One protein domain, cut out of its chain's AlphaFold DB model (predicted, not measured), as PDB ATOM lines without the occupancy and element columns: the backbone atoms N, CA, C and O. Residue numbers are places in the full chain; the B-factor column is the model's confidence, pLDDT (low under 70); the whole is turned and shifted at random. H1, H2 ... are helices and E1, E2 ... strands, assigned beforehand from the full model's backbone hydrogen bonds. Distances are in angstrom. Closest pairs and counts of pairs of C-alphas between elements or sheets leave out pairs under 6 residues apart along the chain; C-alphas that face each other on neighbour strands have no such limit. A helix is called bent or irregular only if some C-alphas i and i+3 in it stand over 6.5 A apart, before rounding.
ATOM      1  N   SER A  11     171.632 181.237 135.267       37.50
ATOM      2  CA  SER A  11     172.789 180.337 135.107       37.50
ATOM      3  C   SER A  11     173.013 179.880 133.660       37.50
ATOM      4  O   SER A  11     174.145 179.569 133.285       37.50
ATOM      5  N   LEU A  12     171.978 179.929 132.814       40.34
ATOM      6  CA  LEU A  12     172.061 179.670 131.372       40.34
ATOM      7  C   LEU A  12     172.401 180.913 130.528       40.34
ATOM      8  O   LEU A  12     172.475 180.806 129.303       40.34
ATOM      9  N   ARG A  13     172.658 182.085 131.132       42.38
ATOM     10  CA  ARG A  13     173.033 183.316 130.409       42.38
ATOM     11  C   ARG A  13     174.554 183.510 130.255       42.38
ATOM     12  O   ARG A  13     175.153 184.338 130.934       42.38
ATOM     13  N   PRO A  14     175.147 182.909 129.210       45.12
ATOM     14  CA  PRO A  14     176.119 183.594 128.343       45.12
ATOM     15  C   PRO A  14     175.444 184.347 127.171       45.12
ATOM     16  O   PRO A  14     176.102 184.964 126.342       45.12
ATOM     17  N   LEU A  15     174.111 184.291 127.100       44.31
ATOM     18  CA  LEU A  15     173.237 184.553 125.948       44.31
ATOM     19  C   LEU A  15     173.148 185.983 125.371       44.31
ATOM     20  O   LEU A  15     172.352 186.186 124.463       44.31
ATOM     21  N   THR A  16     173.883 186.990 125.854       48.31
ATOM     22  CA  THR A  16     173.526 188.403 125.550       48.31
ATOM     23  C   THR A  16     174.618 189.298 124.992       48.31
ATOM     24  O   THR A  16     174.352 190.476 124.786       48.31
ATOM     25  N   TRP A  17     175.824 188.804 124.713       51.78
ATOM     26  CA  TRP A  17     176.892 189.693 124.251       51.78
ATOM     27  C   TRP A  17     177.185 189.443 122.773       51.78
ATOM     28  O   TRP A  17     178.088 188.667 122.457       51.78
ATOM     29  N   PRO A  18     176.486 190.138 121.848       52.81
ATOM     30  CA  PRO A  18     176.924 190.229 120.458       52.81
ATOM     31  C   PRO A  18     178.330 190.836 120.342       52.81
ATOM     32  O   PRO A  18     178.887 190.801 119.256       52.81
ATOM     33  N   ASP A  19     178.918 191.335 121.435       53.22
ATOM     34  CA  ASP A  19     180.270 191.890 121.542       53.22
ATOM     35  C   ASP A  19     181.239 191.045 122.382       53.22
ATOM     36  O   ASP A  19     182.321 191.521 122.728       53.22
ATOM     37  N   ALA A  20     180.891 189.796 122.718       62.81
ATOM     38  CA  ALA A  20     181.828 188.910 123.398       62.81
ATOM     39  C   ALA A  20     183.120 188.765 122.577       62.81
ATOM     40  O   ALA A  20     183.083 188.614 121.349       62.81
ATOM     41  N   GLU A  21     184.268 188.805 123.258       71.88
ATOM     42  CA  GLU A  21     185.535 188.471 122.622       71.88
ATOM     43  C   GLU A  21     185.503 186.998 122.217       71.88
ATOM     44  O   GLU A  21     185.436 186.100 123.058       71.88
ATOM     45  N   LEU A  22     185.531 186.752 120.909       83.31
ATOM     46  CA  LEU A  22     185.544 185.406 120.350       83.31
ATOM     47  C   LEU A  22     186.886 185.134 119.706       83.31
ATOM     48  O   LEU A  22     187.437 185.973 118.996       83.31
ATOM     49  N   VAL A  23     187.388 183.925 119.917       85.88
ATOM     50  CA  VAL A  23     188.637 183.464 119.324       85.88
ATOM     51  C   VAL A  23     188.334 182.318 118.370       85.88
ATOM     52  O   VAL A  23     187.605 181.393 118.718       85.88
ATOM     53  N   ALA A  24     188.897 182.369 117.163       86.75
ATOM     54  CA  ALA A  24     188.695 181.348 116.136       86.75
ATOM     55  C   ALA A  24     190.015 180.919 115.474       86.75
ATOM     56  O   ALA A  24     191.070 181.531 115.678       86.75
ATOM     57  N   GLY A  25     189.955 179.840 114.682       84.06
ATOM     58  CA  GLY A  25     191.065 179.346 113.859       84.06
ATOM     59  C   GLY A  25     192.341 179.084 114.657       84.06
ATOM     60  O   GLY A  25     193.400 179.605 114.308       84.06
ATOM     61  N   GLY A  26     192.229 178.351 115.768       82.38
ATOM     62  CA  GLY A  26     193.365 178.013 116.629       82.38
ATOM     63  C   GLY A  26     193.977 179.200 117.383       82.38
ATOM     64  O   GLY A  26     195.105 179.091 117.849       82.38
ATOM     65  N   GLY A  27     193.282 180.338 117.487       88.06
ATOM     66  CA  GLY A  27     193.808 181.545 118.138       88.06
ATOM     67  C   GLY A  27     194.242 182.653 117.183       88.06
ATOM     68  O   GLY A  27     194.647 183.726 117.629       88.06
ATOM     69  N   ASN A  28     194.172 182.417 115.871       92.12
ATOM     70  CA  ASN A  28     194.665 183.362 114.869       92.12
ATOM     71  C   ASN A  28     193.716 184.540 114.609       92.12
ATOM     72  O   ASN A  28     194.161 185.559 114.073       92.12
ATOM     73  N   TYR A  29     192.453 184.420 115.016       93.00
ATOM     74  CA  TYR A  29     191.422 185.434 114.823       93.00
ATOM     75  C   TYR A  29     190.792 185.809 116.153       93.00
ATOM     76  O   TYR A  29     190.484 184.929 116.958       93.00
ATOM     77  N   LEU A  30     190.567 187.103 116.335       93.00
ATOM     78  CA  LEU A  30     189.867 187.677 117.472       93.00
ATOM     79  C   LEU A  30     188.718 188.532 116.951       93.00
ATOM     80  O   LEU A  30     188.937 189.403 116.108       93.00
ATOM     81  N   ARG A  31     187.520 188.320 117.480       90.81
ATOM     82  CA  ARG A  31     186.404 189.243 117.318       90.81
ATOM     83  C   ARG A  31     186.429 190.241 118.461       90.81
ATOM     84  O   ARG A  31     186.425 189.841 119.619       90.81
ATOM     85  N   THR A  32     186.464 191.526 118.144       86.50
ATOM     86  CA  THR A  32     186.462 192.610 119.130       86.50
ATOM     87  C   THR A  32     185.691 193.794 118.556       86.50
ATOM     88  O   THR A  32     185.852 194.110 117.377       86.50
ATOM     89  N   ALA A  33     184.809 194.399 119.358       85.25
ATOM     90  CA  ALA A  33     183.944 195.510 118.940       85.25
ATOM     91  C   ALA A  33     183.244 195.256 117.582       85.25
ATOM     92  O   ALA A  33     183.340 196.059 116.653       85.25
ATOM     93  N   GLY A  34     182.629 194.079 117.428       85.81
ATOM     94  CA  GLY A  34     181.918 193.698 116.203       85.81
ATOM     95  C   GLY A  34     182.787 193.406 114.972       85.81
ATOM     96  O   GLY A  34     182.245 193.152 113.902       85.81
ATOM     97  N   THR A  35     184.118 193.434 115.084       91.00
ATOM     98  CA  THR A  35     185.032 193.238 113.946       91.00
ATOM     99  C   THR A  35     186.004 192.090 114.196       91.00
ATOM    100  O   THR A  35     186.571 191.960 115.280       91.00
ATOM    101  N   TRP A  36     186.259 191.281 113.166       93.56
ATOM    102  CA  TRP A  36     187.306 190.265 113.201       93.56
ATOM    103  C   TRP A  36     188.659 190.837 112.801       93.56
ATOM    104  O   TRP A  36     188.819 191.450 111.741       93.56
ATOM    105  N   VAL A  37     189.660 190.584 113.638       95.88
ATOM    106  CA  VAL A  37     191.052 190.967 113.411       95.88
ATOM    107  C   VAL A  37     191.966 189.755 113.531       95.88
ATOM    108  O   VAL A  37     191.697 188.820 114.286       95.88
ATOM    109  N   TYR A  38     193.097 189.779 112.829       95.75
ATOM    110  CA  TYR A  38     194.155 188.801 113.072       95.75
ATOM    111  C   TYR A  38     194.811 189.076 114.423       95.75
ATOM    112  O   TYR A  38     195.323 190.176 114.647       95.75
ATOM    113  N   THR A  39     194.916 188.073 115.288       93.50
ATOM    114  CA  THR A  39     195.530 188.224 116.619       93.50
ATOM    115  C   THR A  39     196.973 188.735 116.530       93.50
ATOM    116  O   THR A  39     197.388 189.598 117.304       93.50
ATOM    117  N   ALA A  40     197.734 188.249 115.542       90.88
ATOM    118  CA  ALA A  40     199.158 188.554 115.393       90.88
ATOM    119  C   ALA A  40     199.454 189.979 114.890       90.88
ATOM    120  O   ALA A  40     200.484 190.551 115.255       90.88
ATOM    121  N   SER A  41     198.588 190.537 114.038       92.50
ATOM    122  CA  SER A  41     198.813 191.837 113.387       92.50
ATOM    123  C   SER A  41     197.842 192.929 113.831       92.50
ATOM    124  O   SER A  41     198.092 194.098 113.545       92.50
ATOM    125  N   ARG A  42     196.741 192.556 114.498       94.31
ATOM    126  CA  ARG A  42     195.604 193.418 114.861       94.31
ATOM    127  C   ARG A  42     194.949 194.133 113.674       94.31
ATOM    128  O   ARG A  42     194.185 195.070 113.868       94.31
ATOM    129  N   ARG A  43     195.225 193.694 112.442       95.62
ATOM    130  CA  ARG A  43     194.572 194.217 111.236       95.62
ATOM    131  C   ARG A  43     193.220 193.526 111.028       95.62
ATOM    132  O   ARG A  43     193.120 192.346 111.377       95.62
ATOM    133  N   PRO A  44     192.228 194.211 110.431       96.38
ATOM    134  CA  PRO A  44     190.969 193.588 110.037       96.38
ATOM    135  C   PRO A  44     191.192 192.385 109.122       96.38
ATOM    136  O   PRO A  44     192.099 192.408 108.284       96.38
ATOM    137  N   VAL A  45     190.359 191.358 109.277       96.62
ATOM    138  CA  VAL A  45     190.319 190.193 108.387       96.62
ATOM    139  C   VAL A  45     189.458 190.556 107.169       96.62
ATOM    140  O   VAL A  45     188.262 190.803 107.329       96.62
ATOM    141  N   PRO A  46     190.026 190.640 105.953       96.19
ATOM    142  CA  PRO A  46     189.270 191.058 104.776       96.19
ATOM    143  C   PRO A  46     188.124 190.094 104.460       96.19
ATOM    144  O   PRO A  46     188.336 188.887 104.355       96.19
ATOM    145  N   GLY A  47     186.916 190.637 104.284       95.19
ATOM    146  CA  GLY A  47     185.721 189.849 103.970       95.19
ATOM    147  C   GLY A  47     185.244 188.947 105.110       95.19
ATOM    148  O   GLY A  47     184.483 188.024 104.852       95.19
ATOM    149  N   ALA A  48     185.705 189.167 106.343       94.88
ATOM    150  CA  ALA A  48     185.209 188.413 107.481       94.88
ATOM    151  C   ALA A  48     183.736 188.715 107.770       94.88
ATOM    152  O   ALA A  48     183.329 189.875 107.826       94.88
ATOM    153  N   GLU A  49     182.977 187.658 108.024       94.50
ATOM    154  CA  GLU A  49     181.581 187.707 108.439       94.50
ATOM    155  C   GLU A  49     181.385 186.917 109.732       94.50
ATOM    156  O   GLU A  49     182.018 185.879 109.965       94.50
ATOM    157  N   ASP A  50     180.443 187.380 110.546       92.81
ATOM    158  CA  ASP A  50     179.974 186.627 111.698       92.81
ATOM    159  C   ASP A  50     179.211 185.377 111.244       92.81
ATOM    160  O   ASP A  50     178.261 185.426 110.455       92.81
ATOM    161  N   VAL A  51     179.607 184.229 111.789       90.81
ATOM    162  CA  VAL A  51     178.787 183.020 111.744       90.81
ATOM    163  C   VAL A  51     177.934 183.019 112.996       90.81
ATOM    164  O   VAL A  51     178.432 182.790 114.099       90.81
ATOM    165  N   THR A  52     176.646 183.285 112.819       90.75
ATOM    166  CA  THR A  52     175.675 183.234 113.907       90.75
ATOM    167  C   THR A  52     175.197 181.810 114.167       90.75
ATOM    168  O   THR A  52     175.290 180.932 113.301       90.75
ATOM    169  N   PHE A  53     174.662 181.579 115.363       89.62
ATOM    170  CA  PHE A  53     174.078 180.307 115.771       89.62
ATOM    171  C   PHE A  53     172.977 179.885 114.789       89.62
ATOM    172  O   PHE A  53     172.995 178.769 114.274       89.62
ATOM    173  N   GLY A  54     172.080 180.812 114.433       89.81
ATOM    174  CA  GLY A  54     171.001 180.557 113.479       89.81
ATOM    175  C   GLY A  54     171.516 180.184 112.088       89.81
ATOM    176  O   GLY A  54     170.984 179.268 111.468       89.81
ATOM    177  N   ARG A  55     172.598 180.818 111.611       92.19
ATOM    178  CA  ARG A  55     173.237 180.446 110.334       92.19
ATOM    179  C   ARG A  55     173.880 179.059 110.408       92.19
ATOM    180  O   ARG A  55     173.759 178.290 109.461       92.19
ATOM    181  N   ARG A  56     174.562 178.737 111.514       90.56
ATOM    182  CA  ARG A  56     175.282 177.463 111.692       90.56
ATOM    183  C   ARG A  56     174.342 176.264 111.802       90.56
ATOM    184  O   ARG A  56     174.655 175.212 111.252       90.56
ATOM    185  N   TYR A  57     173.220 176.425 112.496       90.62
ATOM    186  CA  TYR A  57     172.278 175.340 112.778       90.62
ATOM    187  C   TYR A  57     170.961 175.464 111.999       90.62
ATOM    188  O   TYR A  57     170.064 174.658 112.176       90.62
ATOM    189  N   GLY A  58     170.820 176.428 111.086       87.81
ATOM    190  CA  GLY A  58     169.569 176.631 110.343       87.81
ATOM    191  C   GLY A  58     169.155 175.457 109.446       87.81
ATOM    192  O   GLY A  58     167.981 175.337 109.111       87.81
ATOM    193  N   GLY A  59     170.103 174.591 109.072       88.69
ATOM    194  CA  GLY A  59     169.864 173.405 108.244       88.69
ATOM    195  C   GLY A  59     169.735 172.088 109.012       88.69
ATOM    196  O   GLY A  59     169.674 171.040 108.374       88.69
ATOM    197  N   THR A  60     169.751 172.096 110.349       92.75
ATOM    198  CA  THR A  60     169.629 170.849 111.121       92.75
ATOM    199  C   THR A  60     168.218 170.263 111.015       92.75
ATOM    200  O   THR A  60     167.251 171.031 110.938       92.75
ATOM    201  N   PRO A  61     168.073 168.923 111.025       94.88
ATOM    202  CA  PRO A  61     166.773 168.271 110.916       94.88
ATOM    203  C   PRO A  61     165.801 168.720 112.005       94.88
ATOM    204  O   PRO A  61     166.204 169.028 113.129       94.88
ATOM    205  N   ARG A  62     164.511 168.719 111.668       94.56
ATOM    206  CA  ARG A  62     163.428 169.073 112.583       94.56
ATOM    207  C   ARG A  62     162.440 167.930 112.728       94.56
ATOM    208  O   ARG A  62     162.197 167.200 111.767       94.56
ATOM    209  N   ALA A  63     161.854 167.812 113.910       93.31
ATOM    210  CA  ALA A  63     160.794 166.862 114.206       93.31
ATOM    211  C   ALA A  63     159.654 167.565 114.943       93.31
ATOM    212  O   ALA A  63     159.887 168.315 115.889       93.31
ATOM    213  N   ALA A  64     158.422 167.290 114.521       93.31
ATOM    214  CA  ALA A  64     157.228 167.644 115.274       93.31
ATOM    215  C   ALA A  64     156.849 166.472 116.186       93.31
ATOM    216  O   ALA A  64     156.849 165.319 115.747       93.31
ATOM    217  N   ARG A  65     156.540 166.771 117.446       86.69
ATOM    218  CA  ARG A  65     156.017 165.827 118.440       86.69
ATOM    219  C   ARG A  65     154.803 166.440 119.129       86.69
ATOM    220  O   ARG A  65     154.529 167.626 118.953       86.69
ATOM    221  N   ASP A  66     154.112 165.638 119.931       84.94
ATOM    222  CA  ASP A  66     152.921 166.076 120.669       84.94
ATOM    223  C   ASP A  66     153.207 167.299 121.563       84.94
ATOM    224  O   ASP A  66     152.358 168.176 121.701       84.94
ATOM    225  N   ASP A  67     154.440 167.407 122.068       83.69
ATOM    226  CA  ASP A  67     154.892 168.484 122.955       83.69
ATOM    227  C   ASP A  67     155.541 169.684 122.224       83.69
ATOM    228  O   ASP A  67     156.030 170.605 122.880       83.69
ATOM    229  N   GLY A  68     155.573 169.705 120.880       90.44
ATOM    230  CA  GLY A  68     156.078 170.841 120.089       90.44
ATOM    231  C   GLY A  68     157.037 170.491 118.942       90.44
ATOM    232  O   GLY A  68     157.176 169.335 118.536       90.44
ATOM    233  N   GLU A  69     157.698 171.515 118.387       94.44
ATOM    234  CA  GLU A  69     158.706 171.376 117.322       94.44
ATOM    235  C   GLU A  69     160.126 171.400 117.907       94.44
ATOM    236  O   GLU A  69     160.492 172.281 118.691       94.44
ATOM    237  N   PHE A  70     160.945 170.446 117.473       93.12
ATOM    238  CA  PHE A  70     162.305 170.246 117.958       93.12
ATOM    239  C   PHE A  70     163.302 170.247 116.806       93.12
ATOM    240  O   PHE A  70     163.051 169.693 115.734       93.12
ATOM    241  N   ILE A  71     164.468 170.827 117.059       94.00
ATOM    242  CA  ILE A  71     165.677 170.610 116.277       94.00
ATOM    243  C   ILE A  71     166.397 169.380 116.819       94.00
ATOM    244  O   ILE A  71     166.617 169.260 118.024       94.00
ATOM    245  N   LEU A  72     166.808 168.497 115.912       94.81
ATOM    246  CA  LEU A  72     167.603 167.319 116.227       94.81
ATOM    247  C   LEU A  72     169.084 167.666 116.059       94.81
ATOM    248  O   LEU A  72     169.583 167.783 114.934       94.81
ATOM    249  N   LEU A  73     169.785 167.863 117.174       94.25
ATOM    250  CA  LEU A  73     171.235 168.038 117.168       94.25
ATOM    251  C   LEU A  73     171.919 166.682 117.298       94.25
ATOM    252  O   LEU A  73     171.502 165.861 118.107       94.25
ATOM    253  N   ASP A  74     172.988 166.463 116.537       94.12
ATOM    254  CA  ASP A  74     173.858 165.302 116.730       94.12
ATOM    255  C   ASP A  74     174.428 165.322 118.156       94.12
ATOM    256  O   ASP A  74     174.948 166.350 118.611       94.12
ATOM    257  N   ARG A  75     174.311 164.201 118.874       92.56
ATOM    258  CA  ARG A  75     174.827 164.083 120.239       92.56
ATOM    259  C   ARG A  75     176.336 164.285 120.301       92.56
ATOM    260  O   ARG A  75     176.815 164.954 121.220       92.56
ATOM    261  N   ASP A  76     177.071 163.836 119.284       92.69
ATOM    262  CA  ASP A  76     178.521 164.007 119.243       92.69
ATOM    263  C   ASP A  76     178.926 165.486 119.222       92.69
ATOM    264  O   ASP A  76     180.013 165.826 119.686       92.69
ATOM    265  N   TRP A  77     178.044 166.386 118.763       92.75
ATOM    266  CA  TRP A  77     178.269 167.834 118.807       92.75
ATOM    267  C   TRP A  77     177.962 168.472 120.164       92.75
ATOM    268  O   TRP A  77     178.396 169.602 120.399       92.75
ATOM    269  N   VAL A  78     177.198 167.814 121.036       90.12
ATOM    270  CA  VAL A  78     176.776 168.371 122.331       90.12
ATOM    271  C   VAL A  78     177.751 167.972 123.436       90.12
ATOM    272  O   VAL A  78     178.276 168.846 124.129       90.12
ATOM    273  N   ASP A  79     178.023 166.676 123.584       88.62
ATOM    274  CA  ASP A  79     178.854 166.128 124.665       88.62
ATOM    275  C   ASP A  79     179.800 164.992 124.234       88.62
ATOM    276  O   ASP A  79     180.502 164.427 125.075       88.62
ATOM    277  N   GLY A  80     179.877 164.698 122.935       87.81
ATOM    278  CA  GLY A  80     180.755 163.665 122.390       87.81
ATOM    279  C   GLY A  80     182.107 164.168 121.849       87.81
ATOM    280  O   GLY A  80     182.600 165.234 122.230       87.81
ATOM    281  N   PRO A  81     182.764 163.385 120.972       85.50
ATOM    282  CA  PRO A  81     184.113 163.674 120.475       85.50
ATOM    283  C   PRO A  81     184.202 164.948 119.622       85.50
ATOM    284  O   PRO A  81     185.277 165.545 119.545       85.50
ATOM    285  N   ASP A  82     183.086 165.378 119.034       87.25
ATOM    286  CA  ASP A  82     182.976 166.582 118.209       87.25
ATOM    287  C   ASP A  82     182.271 167.730 118.958       87.25
ATOM    288  O   ASP A  82     181.709 168.642 118.334       87.25
ATOM    289  N   ALA A  83     182.293 167.688 120.299       85.69
ATOM    290  CA  ALA A  83     181.576 168.624 121.153       85.69
ATOM    291  C   ALA A  83     181.923 170.081 120.827       85.69
ATOM    292  O   ALA A  83     183.087 170.495 120.767       85.69
ATOM    293  N   ARG A  84     180.876 170.888 120.659       85.00
ATOM    294  CA  ARG A  84     180.962 172.296 120.286       85.00
ATOM    295  C   ARG A  84     180.694 173.163 121.513       85.00
ATOM    296  O   ARG A  84     179.629 173.031 122.121       85.00
ATOM    297  N   PRO A  85     181.613 174.066 121.899       83.75
ATOM    298  CA  PRO A  85     181.448 174.893 123.093       83.75
ATOM    299  C   PRO A  85     180.125 175.668 123.140       83.75
ATOM    300  O   PRO A  85     179.527 175.793 124.208       83.75
ATOM    301  N   GLU A  86     179.640 176.138 121.990       84.00
ATOM    302  CA  GLU A  86     178.379 176.872 121.862       84.00
ATOM    303  C   GLU A  86     177.116 176.021 122.097       84.00
ATOM    304  O   GLU A  86     176.039 176.585 122.286       84.00
ATOM    305  N   LEU A  87     177.230 174.687 122.110       89.88
ATOM    306  CA  LEU A  87     176.127 173.749 122.362       89.88
ATOM    307  C   LEU A  87     176.107 173.195 123.789       89.88
ATOM    308  O   LEU A  87     175.216 172.424 124.129       89.88
ATOM    309  N   ARG A  88     177.040 173.599 124.660       86.19
ATOM    310  CA  ARG A  88     177.127 173.057 126.030       86.19
ATOM    311  C   ARG A  88     175.865 173.272 126.868       86.19
ATOM    312  O   ARG A  88     175.610 172.505 127.789       86.19
ATOM    313  N   TRP A  89     175.067 174.288 126.553       85.44
ATOM    314  CA  TRP A  89     173.784 174.529 127.218       85.44
ATOM    315  C   TRP A  89     172.729 173.459 126.887       85.44
ATOM    316  O   TRP A  89     171.770 173.320 127.639       85.44
ATOM    317  N   CYS A  90     172.913 172.680 125.814       88.50
ATOM    318  CA  CYS A  90     172.040 171.564 125.448       88.50
ATOM    319  C   CYS A  90     172.338 170.281 126.242       88.50
ATOM    320  O   CYS A  90     171.541 169.350 126.186       88.50
ATOM    321  N   ILE A  91     173.458 170.203 126.978       86.50
ATOM    322  CA  ILE A  91     173.859 168.986 127.712       86.50
ATOM    323  C   ILE A  91     172.739 168.477 128.641       86.50
ATOM    324  O   ILE A  91     172.420 167.292 128.559       86.50
ATOM    325  N   PRO A  92     172.070 169.319 129.460       88.56
ATOM    326  CA  PRO A  92     170.968 168.858 130.307       88.56
ATOM    327  C   PRO A  92     169.819 168.216 129.518       88.56
ATOM    328  O   PRO A  92     169.244 167.236 129.980       88.56
ATOM    329  N   LEU A  93     169.528 168.701 128.305       84.00
ATOM    330  CA  LEU A  93     168.494 168.125 127.435       84.00
ATOM    331  C   LEU A  93     168.886 166.727 126.940       84.00
ATOM    332  O   LEU A  93     168.043 165.841 126.847       84.00
ATOM    333  N   GLY A  94     170.178 166.501 126.682       74.56
ATOM    334  CA  GLY A  94     170.703 165.194 126.281       74.56
ATOM    335  C   GLY A  94     170.608 164.127 127.377       74.56
ATOM    336  O   GLY A  94     170.466 162.945 127.073       74.56
ATOM    337  N   THR A  95     170.607 164.533 128.651       76.44
ATOM    338  CA  THR A  95     170.500 163.591 129.781       76.44
ATOM    339  C   THR A  95     169.122 162.942 129.921       76.44
ATOM    340  O   THR A  95     169.005 161.924 130.601       76.44
ATOM    341  N   LEU A  96     168.096 163.492 129.260       76.56
ATOM    342  CA  LEU A  96     166.728 162.966 129.297       76.56
ATOM    343  C   LEU A  96     166.595 161.621 128.570       76.56
ATOM    344  O   LEU A  96     165.787 160.788 128.967       76.56
ATOM    345  N   ASP A  97     167.414 161.393 127.544       81.50
ATOM    346  CA  ASP A  97     167.505 160.112 126.844       81.50
ATOM    347  C   ASP A  97     168.952 159.863 126.395       81.50
ATOM    348  O   ASP A  97     169.307 160.176 125.255       81.50
ATOM    349  N   PRO A  98     169.818 159.302 127.258       79.88
ATOM    350  CA  PRO A  98     171.234 159.081 126.964       79.88
ATOM    351  C   PRO A  98     171.484 158.005 125.888       79.88
ATOM    352  O   PRO A  98     172.608 157.890 125.401       79.88
ATOM    353  N   ALA A  99     170.462 157.245 125.476       85.19
ATOM    354  CA  ALA A  99     170.593 156.225 124.434       85.19
ATOM    355  C   ALA A  99     170.364 156.778 123.015       85.19
ATOM    356  O   ALA A  99     170.798 156.156 122.044       85.19
ATOM    357  N   SER A 100     169.710 157.936 122.883       88.94
ATOM    358  CA  SER A 100     169.475 158.578 121.586       88.94
ATOM    359  C   SER A 100     170.767 159.047 120.899       88.94
ATOM    360  O   SER A 100     171.695 159.543 121.536       88.94
ATOM    361  N   ALA A 101     170.812 158.952 119.568       92.00
ATOM    362  CA  ALA A 101     171.882 159.543 118.755       92.00
ATOM    363  C   ALA A 101     171.742 161.071 118.606       92.00
ATOM    364  O   ALA A 101     172.672 161.742 118.160       92.00
ATOM    365  N   THR A 102     170.582 161.627 118.967       94.44
ATOM    366  CA  THR A 102     170.294 163.059 118.866       94.44
ATOM    367  C   THR A 102     169.870 163.649 120.202       94.44
ATOM    368  O   THR A 102     169.308 162.974 121.065       94.44
ATOM    369  N   VAL A 103     170.125 164.943 120.363       93.25
ATOM    370  CA  VAL A 103     169.573 165.771 121.433       93.25
ATOM    371  C   VAL A 103     168.457 166.622 120.842       93.25
ATOM    372  O   VAL A 103     168.691 167.406 119.920       93.25
ATOM    373  N   ASP A 104     167.255 166.457 121.384       92.88
ATOM    374  CA  ASP A 104     166.080 167.208 120.963       92.88
ATOM    375  C   ASP A 104     166.081 168.570 121.652       92.88
ATOM    376  O   ASP A 104     166.047 168.671 122.880       92.88
ATOM    377  N   VAL A 105     166.134 169.632 120.853       91.06
ATOM    378  CA  VAL A 105     166.177 171.006 121.350       91.06
ATOM    379  C   VAL A 105     164.949 171.755 120.848       91.06
ATOM    380  O   VAL A 105     164.758 171.813 119.634       91.06
ATOM    381  N   PRO A 106     164.120 172.348 121.727       91.62
ATOM    382  CA  PRO A 106     162.970 173.136 121.293       91.62
ATOM    383  C   PRO A 106     163.370 174.215 120.279       91.62
ATOM    384  O   PRO A 106     164.373 174.914 120.467       91.62
ATOM    385  N   VAL A 107     162.592 174.368 119.204       90.50
ATOM    386  CA  VAL A 107     162.891 175.352 118.145       90.50
ATOM    387  C   VAL A 107     162.987 176.773 118.706       90.50
ATOM    388  O   VAL A 107     163.888 177.516 118.312       90.50
ATOM    389  N   ASP A 108     162.140 177.131 119.668       88.50
ATOM    390  CA  ASP A 108     162.135 178.465 120.280       88.50
ATOM    391  C   ASP A 108     163.454 178.793 120.996       88.50
ATOM    392  O   ASP A 108     163.953 179.915 120.893       88.50
ATOM    393  N   GLU A 109     164.093 177.807 121.634       88.62
ATOM    394  CA  GLU A 109     165.406 177.984 122.269       88.62
ATOM    395  C   GLU A 109     166.499 178.270 121.226       88.62
ATOM    396  O   GLU A 109     167.396 179.096 121.443       88.62
ATOM    397  N   ILE A 110     166.422 177.623 120.061       87.50
ATOM    398  CA  ILE A 110     167.352 177.864 118.951       87.50
ATOM    399  C   ILE A 110     167.117 179.253 118.347       87.50
ATOM    400  O   ILE A 110     168.075 179.991 118.095       87.50
ATOM    401  N   LEU A 111     165.854 179.634 118.139       87.31
ATOM    402  CA  LEU A 111     165.484 180.940 117.593       87.31
ATOM    403  C   LEU A 111     165.908 182.083 118.519       87.31
ATOM    404  O   LEU A 111     166.495 183.057 118.038       87.31
ATOM    405  N   ALA A 112     165.719 181.931 119.831       87.06
ATOM    406  CA  ALA A 112     166.175 182.892 120.837       87.06
ATOM    407  C   ALA A 112     167.698 183.124 120.792       87.06
ATOM    408  O   ALA A 112     168.175 184.215 121.104       87.06
ATOM    409  N   ARG A 113     168.471 182.122 120.348       87.75
ATOM    410  CA  ARG A 113     169.938 182.185 120.202       87.75
ATOM    411  C   ARG A 113     170.400 182.558 118.800       87.75
ATOM    412  O   ARG A 113     171.598 182.722 118.590       87.75
ATOM    413  N   SER A 114     169.493 182.706 117.838       88.62
ATOM    414  CA  SER A 114     169.828 182.780 116.410       88.62
ATOM    415  C   SER A 114     170.833 183.881 116.049       88.62
ATOM    416  O   SER A 114     171.650 183.670 115.151       88.62
ATOM    417  N   ALA A 115     170.815 185.010 116.764       87.94
ATOM    418  CA  ALA A 115     171.709 186.150 116.553       87.94
ATOM    419  C   ALA A 115     173.079 186.026 117.253       87.94
ATOM    420  O   ALA A 115     173.975 186.821 116.975       87.94
ATOM    421  N   VAL A 116     173.269 185.047 118.145       86.62
ATOM    422  CA  VAL A 116     174.532 184.860 118.875       86.62
ATOM    423  C   VAL A 116     175.636 184.490 117.890       86.62
ATOM    424  O   VAL A 116     175.498 183.538 117.124       86.62
ATOM    425  N   VAL A 117     176.747 185.222 117.913       87.81
ATOM    426  CA  VAL A 117     177.918 184.909 117.087       87.81
ATOM    427  C   VAL A 117     178.659 183.725 117.699       87.81
ATOM    428  O   VAL A 117     179.017 183.743 118.872       87.81
ATOM    429  N   VAL A 118     178.898 182.690 116.898       87.00
ATOM    430  CA  VAL A 118     179.549 181.435 117.321       87.00
ATOM    431  C   VAL A 118     180.774 181.095 116.478       87.00
ATOM    432  O   VAL A 118     181.415 180.059 116.659       87.00
ATOM    433  N   GLY A 119     181.120 181.943 115.515       89.06
ATOM    434  CA  GLY A 119     182.333 181.762 114.742       89.06
ATOM    435  C   GLY A 119     182.530 182.807 113.666       89.06
ATOM    436  O   GLY A 119     181.830 183.813 113.597       89.06
ATOM    437  N   LEU A 120     183.505 182.510 112.822       91.75
ATOM    438  CA  LEU A 120     183.987 183.355 111.748       91.75
ATOM    439  C   LEU A 120     183.814 182.626 110.419       91.75
ATOM    440  O   LEU A 120     184.177 181.452 110.303       91.75
ATOM    441  N   TRP A 121     183.337 183.346 109.413       93.38
ATOM    442  CA  TRP A 121     183.559 183.013 108.016       93.38
ATOM    443  C   TRP A 121     184.514 184.043 107.420       93.38
ATOM    444  O   TRP A 121     184.385 185.232 107.686       93.38
ATOM    445  N   ALA A 122     185.480 183.602 106.623       93.56
ATOM    446  CA  ALA A 122     186.342 184.491 105.857       93.56
ATOM    447  C   ALA A 122     186.771 183.783 104.566       93.56
ATOM    448  O   ALA A 122     186.976 182.567 104.602       93.56
ATOM    449  N   PRO A 123     186.999 184.506 103.454       93.94
ATOM    450  CA  PRO A 123     187.427 183.900 102.192       93.94
ATOM    451  C   PRO A 123     188.705 183.057 102.309       93.94
ATOM    452  O   PRO A 123     188.866 182.050 101.633       93.94
ATOM    453  N   GLU A 124     189.623 183.441 103.194       92.69
ATOM    454  CA  GLU A 124     190.865 182.695 103.434       92.69
ATOM    455  C   GLU A 124     190.685 181.391 104.221       92.69
ATOM    456  O   GLU A 124     191.600 180.570 104.237       92.69
TER     457      GLU A 124
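AT A GLANCE: This is residues 11 to 124 of the 191 residues of an uncharacterized protein of Jiangella alkaliphila (UniProt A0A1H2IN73). An elongated domain has a small strand-built lobe at each end: at one end the sheet E1 E2 E3 faces the two-stranded sheet E4 E8 as a small sandwich, and at the other the twisted sheet E5 E6 E7 has H2 crossing E7 and H3 beside its strands. Short H1 lies between the lobes. The printed part has 114 residues, with three named helices and eight named strands in the order E1 E2 E3 E4 H1 E5 E6 H2 E7 H3 E8; the sheets are antiparallel and the class is mixed, helices and strands. It is only just compact, close to loose, with a radius of gyration of the C-alphas of 15.8 A and spans of 51 by 30 by 26 A.

IN THESE COORDINATES: E1 is residues 22 to 24, with C-alpha 22 at (185.544, 185.406, 120.350). E2 is residues 29 to 32, E3 35 to 38 and E4 49 to 52. H1 is residues 53 to 57. E5 is residues 62 to 65, and E6, residues 68 to 74, is 18.9 A long. H2 is residues 85 to 94, 14.8 A long, and irregular: C-alphas 86 and 89 are 7.4 A apart. E7 is residues 102 to 106, 12.7 A long, and H3 is residues 107 to 112. E8, residues 117 to 121, is 10.8 A long and ends with C-alpha 121 at (183.559, 183.013, 108.016).

HOW THE PARTS SIT: E1 E2 E3 is a meander, each strand the antiparallel neighbour of the one before; E1 and E2 form a hairpin, with N 24 and O 29 3.0 A apart, and so do E2 and E3, with N 30 and O 37 at 2.9 A. This sheet and E4 E8 form a sandwich, two sheets face to face, their facing parts 9.8 A centre to centre. The closest C-alphas of E1 and E8 are those of Ala 24 and Gly 119, 6.5 A apart. E4 and E8 are antiparallel, with N 49 and O 121 at 2.8 A. H1 and H3 only just touch, with 3 pairs of C-alphas within 8 A, the closest Gly 54 and Leu 111 at 6.9 A. In the sheet E5 E6 E7, only just strongly twisted at 4.2 A off its best plane, the hairpin E5 and E6 has N 63 and O 70 at 2.9 A, and antiparallel E6 and E7 have N 71 and O 105 at 2.8 A. H2 is on this sheet at a height of 9.2 A, over E7 and across the strands, at 87 degrees to E7 on the local plane; the closest C-alphas of H2 and E7 are those of Gly 94 and Val 103, 5.0 A apart. H3 is on it too, at a height of 5.9 A but over none of its strands; its C-alpha 107 is 5.1 A from that of Phe 70 in E6. In H1 and H3 every O i to N i+4 pair is within hydrogen-bond range; in H2 1 of 6 is, beside 5 of 7 O i to N i+3 pairs.

THE WHOLE: The C-alphas of Ser 41 and Asp 66 are the two farthest apart, at 53.1 A. The printed part has no cut and no long link. Mean pLDDT of the printed part is 85.8, with residues 11 to 20 under 70.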